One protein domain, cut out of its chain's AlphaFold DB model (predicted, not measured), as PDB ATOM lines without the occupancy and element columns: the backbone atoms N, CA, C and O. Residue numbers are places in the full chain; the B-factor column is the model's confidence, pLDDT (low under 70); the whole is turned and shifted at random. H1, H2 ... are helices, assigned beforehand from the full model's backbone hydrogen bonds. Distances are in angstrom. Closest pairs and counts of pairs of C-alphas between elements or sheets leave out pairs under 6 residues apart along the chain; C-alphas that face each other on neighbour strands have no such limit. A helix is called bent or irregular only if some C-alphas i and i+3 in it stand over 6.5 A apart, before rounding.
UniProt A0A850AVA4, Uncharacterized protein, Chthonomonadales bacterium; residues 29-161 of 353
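AT A GLANCE: This is residues 29 to 161 of the 353 residues of an uncharacterized protein of Chthonomonadales bacterium (UniProt A0A850AVA4). Two crossed groups of helices meet end to middle: a helical hairpin, H3 and H4, with H5 slanting over H4, and a second group in which H2 is held between H1 and H6, with H7 packed on the last part of H6. H2 reaches H4 with its last residues, and a long loop, residues 61 to 86, leads from the end of H2 to the start of H3. The printed part has 133 residues with seven named helices, H1 to H7 in chain order, and no named strand; the class is all helix, and the helix packing is mostly crossed. The whole is compact and rounded, with a radius of gyration of the C-alphas of 13.5 A and spans of 39 by 31 by 28 A.

HOW THE PARTS SIT: Begin with the longest helix, H3, residues 87 to 100; it forms a hairpin with H4, residues 103 to 115. They touch at a shallow tilt of 25 degrees, opposite ways, and their closest C-alphas, those of Ala 97 and Arg 106, are 5.0 A apart. H5, residues 122 to 133, touches H4 at a steep tilt of 52 degrees, opposite ways; look at Ala 110 and Ala 128, the closest C-alphas, 4.9 A apart. H2, residues 52 to 60, touches H4 about perpendicular, at 80 degrees, with C-alphas 60 and 108 closest at 5.4 A. H6, residues 137 to 148, touches H2 at 80 degrees, about perpendicular; the closest C-alphas, those of Val 54 and Gly 145, are 3.7 A apart. H1, residues 33 to 42, touches H2 at 87 degrees, about perpendicular, with Glu 35 and Val 59 closest at 5.9 A between C-alphas. H7, residues 156 to 161, touches residues 143 to 148 of H6 alone; the closest C-alphas, those of Met 147 and Ala 160, are 4.3 A apart. H1 and H6 are apart. Every O i to N i+4 pair is within hydrogen-bond range in H2, H3, H4, H5 and H6; H1 has 3 of 6, and H7 has 0 of 2, with 1 of 3 O i to N i+3 pairs.

IN THESE COORDINATES: Find C-alpha 87 at (260.683, 290.830, 235.278); from there H3 runs 19.8 A to C-alpha 100. H4 is 18.0 A long, H6 16.4 A and H5 16.3 A. H1 starts at C-alpha 33, (258.621, 313.865, 249.554), and H7 ends at C-alpha 161, (258.183, 305.767, 224.170). Both are irregular: C-alphas 37 and 40 are 7.8 A apart, and C-alphas 158 and 161 are 7.4 A apart. In the loop, residues 68 to 69 pair antiparallel with 72 to 73, and 75 to 76 with 83 to 84.

THE WHOLE: The C-alphas farthest apart, those of Lys 46 and Glu 123, are 40.2 A apart. The printed part has no cut, and the link from H2 to H3, 26 residues, is long. The mean pLDDT of the printed part is 94.2, and no printed residue is under 70.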
ATOM      1  N   GLN A  29     253.549 313.155 245.371       92.88
ATOM      2  CA  GLN A  29     254.498 314.160 245.866       92.88
ATOM      3  C   GLN A  29     254.633 314.075 247.390       92.88
ATOM      4  O   GLN A  29     255.734 314.228 247.923       92.88
ATOM      5  N   LYS A  30     253.538 313.771 248.096       94.81
ATOM      6  CA  LYS A  30     253.554 313.474 249.535       94.81
ATOM      7  C   LYS A  30     254.231 312.141 249.848       94.81
ATOM      8  O   LYS A  30     254.980 312.090 250.822       94.81
ATOM      9  N   LEU A  31     253.996 311.094 249.048       95.12
ATOM     10  CA  LEU A  31     254.638 309.784 249.221       95.12
ATOM     11  C   LEU A  31     256.165 309.886 249.065       95.12
ATOM     12  O   LEU A  31     256.892 309.531 249.984       95.12
ATOM     13  N   PHE A  32     256.644 310.444 247.950       96.25
ATOM     14  CA  PHE A  32     258.072 310.549 247.612       96.25
ATOM     15  C   PHE A  32     258.743 311.850 248.106       96.25
ATOM     16  O   PHE A  32     259.762 312.282 247.561       96.25
ATOM     17  N   LYS A  33     258.182 312.522 249.123       96.69
ATOM     18  CA  LYS A  33     258.621 313.865 249.554       96.69
ATOM     19  C   LYS A  33     260.112 313.938 249.916       96.69
ATOM     20  O   LYS A  33     260.772 314.933 249.612       96.69
ATOM     21  N   THR A  34     260.638 312.906 250.573       96.75
ATOM     22  CA  THR A  34     262.048 312.839 250.992       96.75
ATOM     23  C   THR A  34     262.960 312.602 249.791       96.75
ATOM     24  O   THR A  34     263.999 313.246 249.638       96.75
ATOM     25  N   GLU A  35     262.543 311.711 248.899       97.19
ATOM     26  CA  GLU A  35     263.274 311.285 247.712       97.19
ATOM     27  C   GLU A  35     263.368 312.437 246.705       97.19
ATOM     28  O   GLU A  35     264.423 312.619 246.096       97.19
ATOM     29  N   LEU A  36     262.308 313.250 246.580       96.06
ATOM     30  CA  LEU A  36     262.262 314.453 245.736       96.06
ATOM     31  C   LEU A  36     263.345 315.454 246.149       96.06
ATOM     32  O   LEU A  36     264.167 315.848 245.321       96.06
ATOM     33  N   GLY A  37     263.424 315.781 247.444       95.12
ATOM     34  CA  GLY A  37     264.447 316.684 247.989       95.12
ATOM     35  C   GLY A  37     265.890 316.174 247.855       95.12
ATOM     36  O   GLY A  37     266.835 316.949 248.002       95.12
ATOM     37  N   LEU A  38     266.082 314.886 247.554       95.94
ATOM     38  CA  LEU A  38     267.394 314.258 247.369       95.94
ATOM     39  C   LEU A  38     267.708 313.903 245.903       95.94
ATOM     40  O   LEU A  38     268.859 313.578 245.600       95.94
ATOM     41  N   ALA A  39     266.730 313.971 244.994       95.75
ATOM     42  CA  ALA A  39     266.794 313.405 243.646       95.75
ATOM     43  C   ALA A  39     267.992 313.909 242.823       95.75
ATOM     44  O   ALA A  39     268.827 313.110 242.385       95.75
ATOM     45  N   ALA A  40     268.118 315.231 242.666       95.19
ATOM     46  CA  ALA A  40     269.212 315.850 241.916       95.19
ATOM     47  C   ALA A  40     270.584 315.529 242.537       95.19
ATOM     48  O   ALA A  40     271.500 315.093 241.837       95.19
ATOM     49  N   THR A  41     270.704 315.654 243.863       96.06
ATOM     50  CA  THR A  41     271.935 315.385 244.624       96.06
ATOM     51  C   THR A  41     272.408 313.938 244.461       96.06
ATOM     52  O   THR A  41     273.587 313.696 244.206       96.06
ATOM     53  N   LYS A  42     271.493 312.961 244.541       95.00
ATOM     54  CA  LYS A  42     271.800 311.532 244.342       95.00
ATOM     55  C   LYS A  42     272.264 311.229 242.913       95.00
ATOM     56  O   LYS A  42     273.153 310.399 242.729       95.00
ATOM     57  N   LEU A  43     271.715 311.930 241.916       94.00
ATOM     58  CA  LEU A  43     272.136 311.839 240.512       94.00
ATOM     59  C   LEU A  43     273.372 312.697 240.167       94.00
ATOM     60  O   LEU A  43     273.846 312.636 239.034       94.00
ATOM     61  N   LYS A  44     273.928 313.457 241.126       95.50
ATOM     62  CA  LYS A  44     275.027 314.429 240.926       95.50
ATOM     63  C   LYS A  44     274.692 315.540 239.915       95.50
ATOM     64  O   LYS A  44     275.572 316.056 239.226       95.50
ATOM     65  N   LEU A  45     273.415 315.901 239.836       94.38
ATOM     66  CA  LEU A  45     272.890 317.009 239.039       94.38
ATOM     67  C   LEU A  45     272.816 318.291 239.890       94.38
ATOM     68  O   LEU A  45     272.959 318.248 241.113       94.38
ATOM     69  N   LYS A  46     272.591 319.448 239.255       93.94
ATOM     70  CA  LYS A  46     272.288 320.691 239.990       93.94
ATOM     71  C   LYS A  46     270.861 320.609 240.558       93.94
ATOM     72  O   LYS A  46     270.023 320.032 239.860       93.94
ATOM     73  N   PRO A  47     270.558 321.200 241.732       86.94
ATOM     74  CA  PRO A  47     269.206 321.195 242.299       86.94
ATOM     75  C   PRO A  47     268.142 321.617 241.277       86.94
ATOM     76  O   PRO A  47     267.253 320.837 240.957       86.94
ATOM     77  N   ASP A  48     268.343 322.770 240.639       89.31
ATOM     78  CA  ASP A  48     267.391 323.409 239.714       89.31
ATOM     79  C   ASP A  48     267.477 322.856 238.273       89.31
ATOM     80  O   ASP A  48     267.219 323.566 237.301       89.31
ATOM     81  N   SER A  49     267.935 321.608 238.098       90.56
ATOM     82  CA  SER A  49     268.104 320.981 236.771       90.56
ATOM     83  C   SER A  49     267.199 319.779 236.496       90.56
ATOM     84  O   SER A  49     267.347 319.146 235.448       90.56
ATOM     85  N   LEU A  50     266.264 319.516 237.410       92.12
ATOM     86  CA  LEU A  50     265.072 318.698 237.204       92.12
ATOM     87  C   LEU A  50     263.863 319.637 237.326       92.12
ATOM     88  O   LEU A  50     263.783 320.379 238.303       92.12
ATOM     89  N   ASP A  51     262.949 319.625 236.359       94.94
ATOM     90  CA  ASP A  51     261.594 320.148 236.568       94.94
ATOM     91  C   ASP A  51     260.779 319.194 237.462       94.94
ATOM     92  O   ASP A  51     261.177 318.046 237.671       94.94
ATOM     93  N   ASP A  52     259.647 319.656 237.998       95.00
ATOM     94  CA  ASP A  52     258.841 318.899 238.967       95.00
ATOM     95  C   ASP A  52     258.400 317.516 238.459       95.00
ATOM     96  O   ASP A  52     258.376 316.557 239.234       95.00
ATOM     97  N   ASP A  53     258.055 317.396 237.173       96.00
ATOM     98  CA  ASP A  53     257.550 316.152 236.586       96.00
ATOM     99  C   ASP A  53     258.697 315.171 236.328       96.00
ATOM    100  O   ASP A  53     258.610 313.998 236.697       96.00
ATOM    101  N   VAL A  54     259.817 315.642 235.771       96.62
ATOM    102  CA  VAL A  54     261.047 314.847 235.625       96.62
ATOM    103  C   VAL A  54     261.614 314.451 236.996       96.62
ATOM    104  O   VAL A  54     262.089 313.327 237.165       96.62
ATOM    105  N   GLY A  55     261.521 315.326 238.002       96.94
ATOM    106  CA  GLY A  55     261.875 315.042 239.393       96.94
ATOM    107  C   GLY A  55     261.013 313.930 239.991       96.94
ATOM    108  O   GLY A  55     261.551 312.970 240.553       96.94
ATOM    109  N   LEU A  56     259.693 313.999 239.788       97.31
ATOM    110  CA  LEU A  56     258.750 312.949 240.179       97.31
ATOM    111  C   LEU A  56     259.046 311.627 239.448       97.31
ATOM    112  O   LEU A  56     259.124 310.571 240.074       97.31
ATOM    113  N   ALA A  57     259.335 311.672 238.147       97.56
ATOM    114  CA  ALA A  57     259.730 310.495 237.378       97.56
ATOM    115  C   ALA A  57     261.054 309.871 237.855       97.56
ATOM    116  O   ALA A  57     261.188 308.646 237.879       97.56
ATOM    117  N   VAL A  58     262.029 310.674 238.290       97.44
ATOM    118  CA  VAL A  58     263.299 310.194 238.863       97.44
ATOM    119  C   VAL A  58     263.087 309.421 240.171       97.44
ATOM    120  O   VAL A  58     263.723 308.385 240.380       97.44
ATOM    121  N   VAL A  59     262.188 309.873 241.046       97.62
ATOM    122  CA  VAL A  59     261.948 309.202 242.339       97.62
ATOM    123  C   VAL A  59     261.023 307.998 242.198       97.62
ATOM    124  O   VAL A  59     261.350 306.922 242.703       97.62
ATOM    125  N   CYS A  60     259.942 308.133 241.428       97.69
ATOM    126  CA  CYS A  60     258.964 307.074 241.189       97.69
ATOM    127  C   CYS A  60     259.530 305.925 240.340       97.69
ATOM    128  O   CYS A  60     259.133 304.779 240.523       97.69
ATOM    129  N   SER A  61     260.509 306.187 239.466       97.25
ATOM    130  CA  SER A  61     261.249 305.125 238.761       97.25
ATOM    131  C   SER A  61     262.260 304.376 239.633       97.25
ATOM    132  O   SER A  61     262.812 303.367 239.186       97.25
ATOM    133  N   GLY A  62     262.529 304.870 240.847       97.19
ATOM    134  CA  GLY A  62     263.551 304.359 241.758       97.19
ATOM    135  C   GLY A  62     264.986 304.773 241.411       97.19
ATOM    136  O   GLY A  62     265.915 304.345 242.095       97.19
ATOM    137  N   VAL A  63     265.218 305.559 240.351       95.94
ATOM    138  CA  VAL A  63     266.561 305.698 239.751       95.94
ATOM    139  C   VAL A  63     267.555 306.474 240.630       95.94
ATOM    140  O   VAL A  63     268.759 306.220 240.569       95.94
ATOM    141  N   SER A  64     267.065 307.374 241.490       96.12
ATOM    142  CA  SER A  64     267.878 308.145 242.444       96.12
ATOM    143  C   SER A  64     268.210 307.402 243.746       96.12
ATOM    144  O   SER A  64     269.180 307.764 244.414       96.12
ATOM    145  N   TRP A  65     267.438 306.377 244.127       96.69
ATOM    146  CA  TRP A  65     267.527 305.761 245.461       96.69
ATOM    147  C   TRP A  65     267.662 304.231 245.480       96.69
ATOM    148  O   TRP A  65     268.115 303.697 246.488       96.69
ATOM    149  N   ARG A  66     267.404 303.551 244.353       96.50
ATOM    150  CA  ARG A  66     267.598 302.104 244.121       96.50
ATOM    151  C   ARG A  66     266.878 301.197 245.138       96.50
ATOM    152  O   ARG A  66     267.547 300.558 245.949       96.50
ATOM    153  N   PRO A  67     265.539 301.080 245.072       97.56
ATOM    154  CA  PRO A  67     264.796 300.161 245.929       97.56
ATOM    155  C   PRO A  67     265.283 298.713 245.833       97.56
ATOM    156  O   PRO A  67     265.572 298.191 244.748       97.56
ATOM    157  N   SER A  68     265.257 298.050 246.984       98.19
ATOM    158  CA  SER A  68     265.261 296.600 247.110       98.19
ATOM    159  C   SER A  68     264.196 296.175 248.121       98.19
ATOM    160  O   SER A  68     263.959 296.860 249.111       98.19
ATOM    161  N   ALA A  69     263.516 295.062 247.855       98.31
ATOM    162  CA  ALA A  69     262.442 294.543 248.700       98.31
ATOM    163  C   ALA A  69     262.510 293.014 248.725       98.31
ATOM    164  O   ALA A  69     262.685 292.383 247.685       98.31
ATOM    165  N   GLY A  70     262.437 292.403 249.912       97.31
ATOM    166  CA  GLY A  70     262.549 290.943 250.071       97.31
ATOM    167  C   GLY A  70     263.868 290.327 249.570       97.31
ATOM    168  O   GLY A  70     263.900 289.139 249.271       97.31
ATOM    169  N   GLY A  71     264.935 291.124 249.433       97.62
ATOM    170  CA  GLY A  71     266.210 290.708 248.830       97.62
ATOM    171  C   GLY A  71     266.290 290.860 247.303       97.62
ATOM    172  O   GLY A  71     267.350 290.624 246.729       97.62
ATOM    173  N   PHE A  72     265.216 291.293 246.639       98.31
ATOM    174  CA  PHE A  72     265.202 291.578 245.202       98.31
ATOM    175  C   PHE A  72     265.534 293.052 244.949       98.31
ATOM    176  O   PHE A  72     264.889 293.930 245.516       98.31
ATOM    177  N   GLU A  73     266.515 293.341 244.092       98.19
ATOM    178  CA  GLU A  73     266.846 294.707 243.654       98.19
ATOM    179  C   GLU A  73     265.987 295.134 242.452       98.19
ATOM    180  O   GLU A  73     265.695 294.324 241.566       98.19
ATOM    181  N   LEU A  74     265.628 296.420 242.357       97.94
ATOM    182  CA  LEU A  74     264.925 296.945 241.176       97.94
ATOM    183  C   LEU A  74     265.841 297.078 239.943       97.94
ATOM    184  O   LEU A  74     265.384 296.955 238.804       97.94
ATOM    185  N   PHE A  75     267.136 297.314 240.152       97.44
ATOM    186  CA  PHE A  75     268.100 297.621 239.094       97.44
ATOM    187  C   PHE A  75     269.316 296.700 239.120       97.44
ATOM    188  O   PHE A  75     269.802 296.327 240.177       97.44
ATOM    189  N   THR A  76     269.874 296.446 237.940       95.62
ATOM    190  CA  THR A  76     271.227 295.914 237.752       95.62
ATOM    191  C   THR A  76     272.176 297.015 237.276       95.62
ATOM    192  O   THR A  76     271.775 297.962 236.591       95.62
ATOM    193  N   GLY A  77     273.462 296.875 237.605       92.81
ATOM    194  CA  GLY A  77     274.525 297.732 237.081       92.81
ATOM    195  C   GLY A  77     274.582 299.143 237.686       92.81
ATOM    196  O   GLY A  77     274.088 299.425 238.782       92.81
ATOM    197  N   ALA A  78     275.265 300.048 236.983       89.25
ATOM    198  CA  ALA A  78     275.479 301.423 237.427       89.25
ATOM    199  C   ALA A  78     275.779 302.379 236.263       89.25
ATOM    200  O   ALA A  78     276.238 301.961 235.198       89.25
ATOM    201  N   GLY A  79     275.546 303.677 236.492       85.44
ATOM    202  CA  GLY A  79     275.792 304.735 235.510       85.44
ATOM    203  C   GLY A  79     275.056 304.477 234.194       85.44
ATOM    204  O   GLY A  79     273.892 304.089 234.192       85.44
ATOM    205  N   SER A  80     275.758 304.615 233.071       84.50
ATOM    206  CA  SER A  80     275.231 304.337 231.726       84.50
ATOM    207  C   SER A  80     274.893 302.862 231.449       84.50
ATOM    208  O   SER A  80     274.315 302.562 230.407       84.50
ATOM    209  N   ARG A  81     275.227 301.935 232.362       89.75
ATOM    210  CA  ARG A  81     274.843 300.512 232.301       89.75
ATOM    211  C   ARG A  81     273.683 300.156 233.238       89.75
ATOM    212  O   ARG A  81     273.408 298.975 233.419       89.75
ATOM    213  N   LEU A  82     273.042 301.143 233.867       93.12
ATOM    214  CA  LEU A  82     271.879 300.914 234.720       93.12
ATOM    215  C   LEU A  82     270.697 300.396 233.882       93.12
ATOM    216  O   LEU A  82     270.370 300.970 232.843       93.12
ATOM    217  N   ALA A  83     270.063 299.317 234.331       94.00
ATOM    218  CA  ALA A  83     268.868 298.750 233.711       94.00
ATOM    219  C   ALA A  83     268.019 298.029 234.761       94.00
ATOM    220  O   ALA A  83     268.558 297.531 235.748       94.00
ATOM    221  N   TYR A  84     266.707 297.930 234.549       96.00
ATOM    222  CA  TYR A  84     265.843 297.121 235.412       96.00
ATOM    223  C   TYR A  84     266.274 295.644 235.464       96.00
ATOM    224  O   TYR A  84     266.762 295.095 234.474       96.00
ATOM    225  N   THR A  85     266.074 294.995 236.614       96.81
ATOM    226  CA  THR A  85     266.240 293.539 236.785       96.81
ATOM    227  C   THR A  85     265.260 292.737 235.909       96.81
ATOM    228  O   THR A  85     264.331 293.276 235.299       96.81
ATOM    229  N   GLY A  86     265.460 291.416 235.819       95.44
ATOM    230  CA  GLY A  86     264.511 290.517 235.147       95.44
ATOM    231  C   GLY A  86     263.096 290.662 235.722       95.44
ATOM    232  O   GLY A  86     262.933 290.901 236.919       95.44
ATOM    233  N   TRP A  87     262.067 290.540 234.876       95.56
ATOM    234  CA  TRP A  87     260.683 290.830 235.278       95.56
ATOM    235  C   TRP A  87     260.210 289.954 236.449       95.56
ATOM    236  O   TRP A  87     259.456 290.431 237.289       95.56
ATOM    237  N   GLN A  88     260.708 288.717 236.555       97.75
ATOM    238  CA  GLN A  88     260.425 287.813 237.671       97.75
ATOM    239  C   GLN A  88     260.916 288.394 239.003       97.75
ATOM    240  O   GLN A  88     260.144 288.471 239.951       97.75
ATOM    241  N   GLY A  89     262.163 288.877 239.054       97.75
ATOM    242  CA  GLY A  89     262.731 289.493 240.256       97.75
ATOM    243  C   GLY A  89     262.012 290.785 240.646       97.75
ATOM    244  O   GLY A  89     261.803 291.039 241.827       97.75
ATOM    245  N   ARG A  90     261.545 291.567 239.663       97.94
ATOM    246  CA  ARG A  90     260.748 292.780 239.922       97.94
ATOM    247  C   ARG A  90     259.332 292.472 240.394       97.94
ATOM    248  O   ARG A  90     258.832 293.165 241.268       97.94
ATOM    249  N   TYR A  91     258.722 291.404 239.886       98.25
ATOM    250  CA  TYR A  91     257.457 290.885 240.399       98.25
ATOM    251  C   TYR A  91     257.596 290.360 241.837       98.25
ATOM    252  O   TYR A  91     256.761 290.659 242.685       98.25
ATOM    253  N   GLN A  92     258.681 289.646 242.146       98.44
ATOM    254  CA  GLN A  92     258.962 289.166 243.503       98.44
ATOM    255  C   GLN A  92     259.251 290.321 244.478       98.44
ATOM    256  O   GLN A  92     258.677 290.348 245.564       98.44
ATOM    257  N   GLY A  93     260.047 291.318 244.070       98.56
ATOM    258  CA  GLY A  93     260.278 292.545 244.842       98.56
ATOM    259  C   GLY A  93     258.997 293.353 245.074       98.56
ATOM    260  O   GLY A  93     258.739 293.787 246.195       98.56
ATOM    261  N   TRP A  94     258.135 293.473 244.060       98.44
ATOM    262  CA  TRP A  94     256.823 294.111 244.191       98.44
ATOM    263  C   TRP A  94     255.922 293.410 245.218       98.44
ATOM    264  O   TRP A  94     255.379 294.060 246.110       98.44
ATOM    265  N   GLN A  95     255.794 292.081 245.137       98.50
ATOM    266  CA  GLN A  95     254.981 291.304 246.080       98.50
ATOM    267  C   GLN A  95     255.562 291.339 247.506       98.50
ATOM    268  O   GLN A  95     254.809 291.422 248.482       98.50
ATOM    269  N   ALA A  96     256.893 291.359 247.648       98.50
ATOM    270  CA  ALA A  96     257.553 291.561 248.935       98.50
ATOM    271  C   ALA A  96     257.228 292.945 249.524       98.50
ATOM    272  O   ALA A  96     256.821 293.021 250.681       98.50
ATOM    273  N   ALA A  97     257.312 294.012 248.720       98.25
ATOM    274  CA  ALA A  97     256.971 295.375 249.137       98.25
ATOM    275  C   ALA A  97     255.487 295.526 249.527       98.25
ATOM    276  O   ALA A  97     255.178 296.130 250.554       98.25
ATOM    277  N   ARG A  98     254.564 294.902 248.771       97.62
ATOM    278  CA  ARG A  98     253.132 294.796 249.133       97.62
ATOM    279  C   ARG A  98     252.942 294.108 250.489       97.62
ATOM    280  O   ARG A  98     252.154 294.574 251.306       97.62
ATOM    281  N   SER A  99     253.682 293.028 250.746       97.94
ATOM    282  CA  SER A  99     253.600 292.272 252.005       97.94
ATOM    283  C   SER A  99     254.167 293.047 253.202       97.94
ATOM    284  O   SER A  99     253.610 292.971 254.296       97.94
ATOM    285  N   SER A 100     255.238 293.825 253.004       97.88
ATOM    286  CA  SER A 100     255.857 294.654 254.051       97.88
ATOM    287  C   SER A 100     255.207 296.030 254.234       97.88
ATOM    288  O   SER A 100     255.562 296.728 255.181       97.88
ATOM    289  N   ARG A 101     254.267 296.420 253.357       97.00
ATOM    290  CA  ARG A 101     253.670 297.771 253.270       97.00
ATOM    291  C   ARG A 101     254.699 298.878 253.000       97.00
ATOM    292  O   ARG A 101     254.559 300.003 253.476       97.00
ATOM    293  N   ASP A 102     255.739 298.556 252.232       97.56
ATOM    294  CA  ASP A 102     256.676 299.551 251.701       97.56
ATOM    295  C   ASP A 102     256.076 300.156 250.425       97.56
ATOM    296  O   ASP A 102     256.300 299.665 249.318       97.56
ATOM    297  N   GLU A 103     255.261 301.202 250.584       96.94
ATOM    298  CA  GLU A 103     254.558 301.844 249.466       96.94
ATOM    299  C   GLU A 103     255.518 302.528 248.466       96.94
ATOM    300  O   GLU A 103     255.226 302.573 247.269       96.94
ATOM    301  N   LEU A 104     256.700 302.981 248.915       97.25
ATOM    302  CA  LEU A 104     257.738 303.566 248.052       97.25
ATOM    303  C   LEU A 104     258.329 302.510 247.109       97.25
ATOM    304  O   LEU A 104     258.373 302.706 245.889       97.25
ATOM    305  N   ALA A 105     258.766 301.373 247.660       98.06
ATOM    306  CA  ALA A 105     259.288 300.272 246.859       98.06
ATOM    307  C   ALA A 105     258.179 299.639 246.013       98.06
ATOM    308  O   ALA A 105     258.397 299.369 244.831       98.06
ATOM    309  N   ARG A 106     256.976 299.461 246.573       97.88
ATOM    310  CA  ARG A 106     255.798 298.927 245.875       97.88
ATOM    311  C   ARG A 106     255.507 299.718 244.606       97.88
ATOM    312  O   ARG A 106     255.450 299.101 243.544       97.88
ATOM    313  N   PHE A 107     255.399 301.049 244.692       97.69
ATOM    314  CA  PHE A 107     255.178 301.880 243.508       97.69
ATOM    315  C   PHE A 107     256.318 301.715 242.498       97.69
ATOM    316  O   PHE A 107     256.059 301.437 241.332       97.69
ATOM    317  N   ALA A 108     257.579 301.831 242.926       97.94
ATOM    318  CA  ALA A 108     258.720 301.786 242.008       97.94
ATOM    319  C   ALA A 108     258.869 300.429 241.287       97.94
ATOM    320  O   ALA A 108     259.176 300.380 240.090       97.94
ATOM    321  N   PHE A 109     258.597 299.319 241.981       98.50
ATOM    322  CA  PHE A 109     258.545 297.996 241.361       98.50
ATOM    323  C   PHE A 109     257.335 297.845 240.423       98.50
ATOM    324  O   PHE A 109     257.532 297.407 239.286       98.50
ATOM    325  N   ALA A 110     256.128 298.259 240.826       97.94
ATOM    326  CA  ALA A 110     254.926 298.212 239.982       97.94
ATOM    327  C   ALA A 110     255.095 299.044 238.698       97.94
ATOM    328  O   ALA A 110     254.982 298.512 237.592       97.94
ATOM    329  N   PHE A 111     255.501 300.310 238.839       97.06
ATOM    330  CA  PHE A 111     255.863 301.223 237.750       97.06
ATOM    331  C   PHE A 111     256.777 300.547 236.729       97.06
ATOM    332  O   PHE A 111     256.495 300.557 235.530       97.06
ATOM    333  N   SER A 112     257.846 299.897 237.198       96.88
ATOM    334  CA  SER A 112     258.811 299.238 236.321       96.88
ATOM    335  C   SER A 112     258.195 298.104 235.491       96.88
ATOM    336  O   SER A 112     258.592 297.895 234.340       96.88
ATOM    337  N   LEU A 113     257.250 297.344 236.059       95.56
ATOM    338  CA  LEU A 113     256.553 296.245 235.381       95.56
ATOM    339  C   LEU A 113     255.583 296.771 234.316       95.56
ATOM    340  O   LEU A 113     255.310 296.062 233.352       95.56
ATOM    341  N   VAL A 114     255.129 298.019 234.456       93.38
ATOM    342  CA  VAL A 114     254.211 298.702 233.537       93.38
ATOM    343  C   VAL A 114     254.958 299.420 232.402       93.38
ATOM    344  O   VAL A 114     254.622 299.228 231.237       93.38
ATOM    345  N   VAL A 115     256.028 300.179 232.688       92.12
ATOM    346  CA  VAL A 115     256.836 300.871 231.647       92.12
ATOM    347  C   VAL A 115     257.857 299.971 230.943       92.12
ATOM    348  O   VAL A 115     258.412 300.341 229.904       92.12
ATOM    349  N   SER A 116     258.163 298.812 231.529       91.31
ATOM    350  CA  SER A 116     259.131 297.846 231.004       91.31
ATOM    351  C   SER A 116     258.769 296.397 231.396       91.31
ATOM    352  O   SER A 116     259.563 295.715 232.056       91.31
ATOM    353  N   PRO A 117     257.584 295.878 231.013       85.12
ATOM    354  CA  PRO A 117     257.186 294.488 231.268       85.12
ATOM    355  C   PRO A 117     258.179 293.439 230.750       85.12
ATOM    356  O   PRO A 117     258.402 292.417 231.399       85.12
ATOM    357  N   GLY A 118     258.786 293.675 229.583       86.44
ATOM    358  CA  GLY A 118     259.701 292.729 228.940       86.44
ATOM    359  C   GLY A 118     259.013 291.408 228.582       86.44
ATOM    360  O   GLY A 118     258.381 291.308 227.536       86.44
ATOM    361  N   GLY A 119     259.155 290.397 229.444       86.69
ATOM    362  CA  GLY A 119     258.549 289.067 229.289       86.69
ATOM    363  C   GLY A 119     257.457 288.737 230.313       86.69
ATOM    364  O   GLY A 119     257.111 287.566 230.448       86.69
ATOM    365  N   ALA A 120     256.968 289.724 231.072       87.56
ATOM    366  CA  ALA A 120     255.898 289.527 232.048       87.56
ATOM    367  C   ALA A 120     254.599 289.034 231.388       87.56
ATOM    368  O   ALA A 120     254.223 289.500 230.311       87.56
ATOM    369  N   ARG A 121     253.908 288.104 232.061       89.31
ATOM    370  CA  ARG A 121     252.576 287.617 231.659       89.31
ATOM    371  C   ARG A 121     251.528 288.716 231.817       89.31
ATOM    372  O   ARG A 121     251.694 289.587 232.667       89.31
ATOM    373  N   GLU A 122     250.451 288.651 231.043       84.31
ATOM    374  CA  GLU A 122     249.458 289.727 230.971       84.31
ATOM    375  C   GLU A 122     248.819 290.059 232.321       84.31
ATOM    376  O   GLU A 122     248.710 291.231 232.672       84.31
ATOM    377  N   GLU A 123     248.500 289.046 233.123       89.31
ATOM    378  CA  GLU A 123     247.849 289.219 234.426       89.31
ATOM    379  C   GLU A 123     248.744 290.037 235.372       89.31
ATOM    380  O   GLU A 123     248.291 290.963 236.037       89.31
ATOM    381  N   VAL A 124     250.056 289.772 235.339       92.62
ATOM    382  CA  VAL A 124     251.066 290.519 236.109       92.62
ATOM    383  C   VAL A 124     251.147 291.984 235.665       92.62
ATOM    384  O   VAL A 124     251.398 292.858 236.493       92.62
ATOM    385  N   ARG A 125     250.933 292.268 234.373       89.38
ATOM    386  CA  ARG A 125     250.925 293.643 233.847       89.38
ATOM    387  C   ARG A 125     249.663 294.383 234.271       89.38
ATOM    388  O   ARG A 125     249.763 295.534 234.680       89.38
ATOM    389  N   GLN A 126     248.513 293.714 234.224       88.62
ATOM    390  CA  GLN A 126     247.225 294.276 234.629       88.62
ATOM    391  C   GLN A 126     247.165 294.551 236.137       88.62
ATOM    392  O   GLN A 126     246.795 295.658 236.523       88.62
ATOM    393  N   GLU A 127     247.606 293.620 236.996       93.50
ATOM    394  CA  GLU A 127     247.674 293.890 238.440       93.50
ATOM    395  C   GLU A 127     248.655 295.036 238.762       93.50
ATOM    396  O   GLU A 127     248.345 295.896 239.585       93.50
ATOM    397  N   ALA A 128     249.836 295.070 238.126       95.19
ATOM    398  CA  ALA A 128     250.824 296.125 238.366       95.19
ATOM    399  C   ALA A 128     250.353 297.494 237.848       95.19
ATOM    400  O   ALA A 128     250.626 298.511 238.483       95.19
ATOM    401  N   TYR A 129     249.613 297.523 236.732       92.75
ATOM    402  CA  TYR A 129     248.957 298.723 236.213       92.75
ATOM    403  C   TYR A 129     247.903 299.236 237.196       92.75
ATOM    404  O   TYR A 129     247.962 300.400 237.588       92.75
ATOM    405  N   ALA A 130     247.001 298.368 237.660       90.31
ATOM    406  CA  ALA A 130     245.982 298.727 238.644       90.31
ATOM    407  C   ALA A 130     246.590 299.252 239.959       90.31
ATOM    408  O   ALA A 130     245.997 300.108 240.612       90.31
ATOM    409  N   ASP A 131     247.785 298.787 240.339       94.00
ATOM    410  CA  ASP A 131     248.463 299.253 241.551       94.00
ATOM    411  C   ASP A 131     249.041 300.672 241.430       94.00
ATOM    412  O   ASP A 131     248.994 301.415 242.411       94.00
ATOM    413  N   VAL A 132     249.534 301.074 240.248       94.62
ATOM    414  CA  VAL A 132     249.980 302.461 239.982       94.62
ATOM    415  C   VAL A 132     248.839 303.404 239.583       94.62
ATOM    416  O   VAL A 132     248.977 304.616 239.731       94.62
ATOM    417  N   ASP A 133     247.695 302.887 239.132       89.81
ATOM    418  CA  ASP A 133     246.562 303.724 238.710       89.81
ATOM    419  C   ASP A 133     245.818 304.387 239.885       89.81
ATOM    420  O   ASP A 133     245.219 305.450 239.723       89.81
ATOM    421  N   ARG A 134     245.962 303.844 241.105       91.38
ATOM    422  CA  ARG A 134     245.464 304.436 242.372       91.38
ATOM    423  C   ARG A 134     245.946 305.874 242.631       91.38
ATOM    424  O   ARG A 134     245.358 306.589 243.443       91.38
ATOM    425  N   TYR A 135     247.014 306.288 241.955       89.62
ATOM    426  CA  TYR A 135     247.655 307.595 242.093       89.62
ATOM    427  C   TYR A 135     247.173 308.626 241.049       89.62
ATOM    428  O   TYR A 135     247.623 309.774 241.070       89.62
ATOM    429  N   GLY A 136     246.263 308.236 240.142       86.94
ATOM    430  CA  GLY A 136     245.556 309.127 239.212       86.94
ATOM    431  C   GLY A 136     246.468 310.099 238.457       86.94
ATOM    432  O   GLY A 136     247.422 309.702 237.791       86.94
ATOM    433  N   ASP A 137     246.194 311.393 238.586       85.38
ATOM    434  CA  ASP A 137     246.912 312.482 237.914       85.38
ATOM    435  C   ASP A 137     248.418 312.493 238.237       85.38
ATOM    436  O   ASP A 137     249.242 312.836 237.388       85.38
ATOM    437  N   GLY A 138     248.807 312.049 239.440       89.56
ATOM    438  CA  GLY A 138     250.213 311.877 239.804       89.56
ATOM    439  C   GLY A 138     250.912 310.849 238.913       89.56
ATOM    440  O   GLY A 138     252.062 311.053 238.524       89.56
ATOM    441  N   TRP A 139     250.213 309.780 238.525       91.75
ATOM    442  CA  TRP A 139     250.738 308.759 237.621       91.75
ATOM    443  C   TRP A 139     250.911 309.315 236.194       91.75
ATOM    444  O   TRP A 139     251.964 309.123 235.584       91.75
ATOM    445  N   THR A 140     249.972 310.126 235.695       93.31
ATOM    446  CA  THR A 140     250.162 310.874 234.435       93.31
ATOM    447  C   THR A 140     251.384 311.804 234.492       93.31
ATOM    448  O   THR A 140     252.201 311.785 233.569       93.31
ATOM    449  N   ARG A 141     251.587 312.561 235.580       95.12
ATOM    450  CA  ARG A 141     252.760 313.452 235.732       95.12
ATOM    451  C   ARG A 141     254.093 312.702 235.704       95.12
ATOM    452  O   ARG A 141     255.038 313.152 235.058       95.12
ATOM    453  N   VAL A 142     254.168 311.516 236.316       96.88
ATOM    454  CA  VAL A 142     255.339 310.622 236.204       96.88
ATOM    455  C   VAL A 142     255.601 310.249 234.738       96.88
ATOM    456  O   VAL A 142     256.746 310.291 234.293       96.88
ATOM    457  N   LEU A 143     254.565 309.913 233.959       96.19
ATOM    458  CA  LEU A 143     254.710 309.574 232.536       96.19
ATOM    459  C   LEU A 143     255.182 310.770 231.689       96.19
ATOM    460  O   LEU A 143     256.050 310.601 230.828       96.19
ATOM    461  N   VAL A 144     254.685 311.978 231.971       95.75
ATOM    462  CA  VAL A 144     255.176 313.229 231.360       95.75
ATOM    463  C   VAL A 144     256.654 313.450 231.693       95.75
ATOM    464  O   VAL A 144     257.455 313.677 230.785       95.75
ATOM    465  N   GLY A 145     257.055 313.270 232.954       96.38
ATOM    466  CA  GLY A 145     258.455 313.346 233.375       96.38
ATOM    467  C   GLY A 145     259.365 312.308 232.707       96.38
ATOM    468  O   GLY A 145     260.487 312.624 232.316       96.38
ATOM    469  N   VAL A 146     258.882 311.081 232.476       96.25
ATOM    470  CA  VAL A 146     259.618 310.059 231.703       96.25
ATOM    471  C   VAL A 146     259.832 310.492 230.240       96.25
ATOM    472  O   VAL A 146     260.855 310.148 229.647       96.25
ATOM    473  N   MET A 147     258.905 311.260 229.655       94.56
ATOM    474  CA  MET A 147     259.055 311.843 228.313       94.56
ATOM    475  C   MET A 147     259.928 313.109 228.276       94.56
ATOM    476  O   MET A 147     260.589 313.353 227.262       94.56
ATOM    477  N   GLY A 148     259.934 313.909 229.346       93.69
ATOM    478  CA  GLY A 148     260.776 315.103 229.483       93.69
ATOM    479  C   GLY A 148     262.248 314.791 229.778       93.69
ATOM    480  O   GLY A 148     263.130 315.546 229.361       93.69
ATOM    481  N   ALA A 149     262.518 313.664 230.446       93.81
ATOM    482  CA  ALA A 149     263.845 313.251 230.895       93.81
ATOM    483  C   ALA A 149     264.887 313.181 229.761       93.81
ATOM    484  O   ALA A 149     264.694 312.505 228.748       93.81
ATOM    485  N   ASP A 150     266.033 313.838 229.966       92.19
ATOM    486  CA  ASP A 150     267.149 313.836 229.017       92.19
ATOM    487  C   ASP A 150     268.174 312.708 229.260       92.19
ATOM    488  O   ASP A 150     268.041 311.870 230.159       92.19
ATOM    489  N   ASP A 151     269.204 312.658 228.413       89.81
ATOM    490  CA  ASP A 151     270.217 311.602 228.406       89.81
ATOM    491  C   ASP A 151     271.192 311.640 229.596       89.81
ATOM    492  O   ASP A 151     271.883 310.647 229.848       89.81
ATOM    493  N   ARG A 152     271.196 312.725 230.382       92.06
ATOM    494  CA  ARG A 152     271.961 312.844 231.635       92.06
ATOM    495  C   ARG A 152     271.310 312.050 232.765       92.06
ATOM    496  O   ARG A 152     272.012 311.624 233.683       92.06
ATOM    497  N   ILE A 153     269.993 311.827 232.703       92.38
ATOM    498  CA  ILE A 153     269.274 310.968 233.647       92.38
ATOM    499  C   ILE A 153     269.447 309.510 233.185       92.38
ATOM    500  O   ILE A 153     268.969 309.146 232.101       92.38
ATOM    501  N   PRO A 154     270.136 308.649 233.966       86.88
ATOM    502  CA  PRO A 154     270.449 307.295 233.527       86.88
ATOM    503  C   PRO A 154     269.182 306.495 233.234       86.88
ATOM    504  O   PRO A 154     268.272 306.460 234.057       86.88
ATOM    505  N   PHE A 155     269.152 305.815 232.084       87.62
ATOM    506  CA  PHE A 155     268.094 304.891 231.647       87.62
ATOM    507  C   PHE A 155     266.681 305.487 231.425       87.62
ATOM    508  O   PHE A 155     266.004 305.041 230.499       87.62
ATOM    509  N   LEU A 156     266.247 306.509 232.173       91.88
ATOM    510  CA  LEU A 156     264.869 307.028 232.173       91.88
ATOM    511  C   LEU A 156     264.395 307.490 230.784       91.88
ATOM    512  O   LEU A 156     263.343 307.061 230.319       91.88
ATOM    513  N   HIS A 157     265.228 308.241 230.058       89.81
ATOM    514  CA  HIS A 157     264.959 308.682 228.682       89.81
ATOM    515  C   HIS A 157     264.725 307.525 227.684       89.81
ATOM    516  O   HIS A 157     264.139 307.722 226.619       89.81
ATOM    517  N   THR A 158     265.169 306.297 227.994       89.00
ATOM    518  CA  THR A 158     264.920 305.116 227.142       89.00
ATOM    519  C   THR A 158     263.493 304.574 227.270       89.00
ATOM    520  O   THR A 158     263.069 303.787 226.424       89.00
ATOM    521  N   LEU A 159     262.748 305.025 228.287       92.19
ATOM    522  CA  LEU A 159     261.348 304.682 228.548       92.19
ATOM    523  C   LEU A 159     260.355 305.706 227.972       92.19
ATOM    524  O   LEU A 159     259.154 305.457 228.020       92.19
ATOM    525  N   ALA A 160     260.810 306.823 227.389       91.50
ATOM    526  CA  ALA A 160     259.943 307.891 226.870       91.50
ATOM    527  C   ALA A 160     258.856 307.387 225.897       91.50
ATOM    528  O   ALA A 160     257.733 307.881 225.898       91.50
ATOM    529  N   TYR A 161     259.161 306.369 225.085       90.19
ATOM    530  CA  TYR A 161     258.183 305.767 224.170       90.19
ATOM    531  C   TYR A 161     257.228 304.788 224.877       90.19
ATOM    532  O   TYR A 161     256.069 304.706 224.483       90.19
TER     533      TYR A 161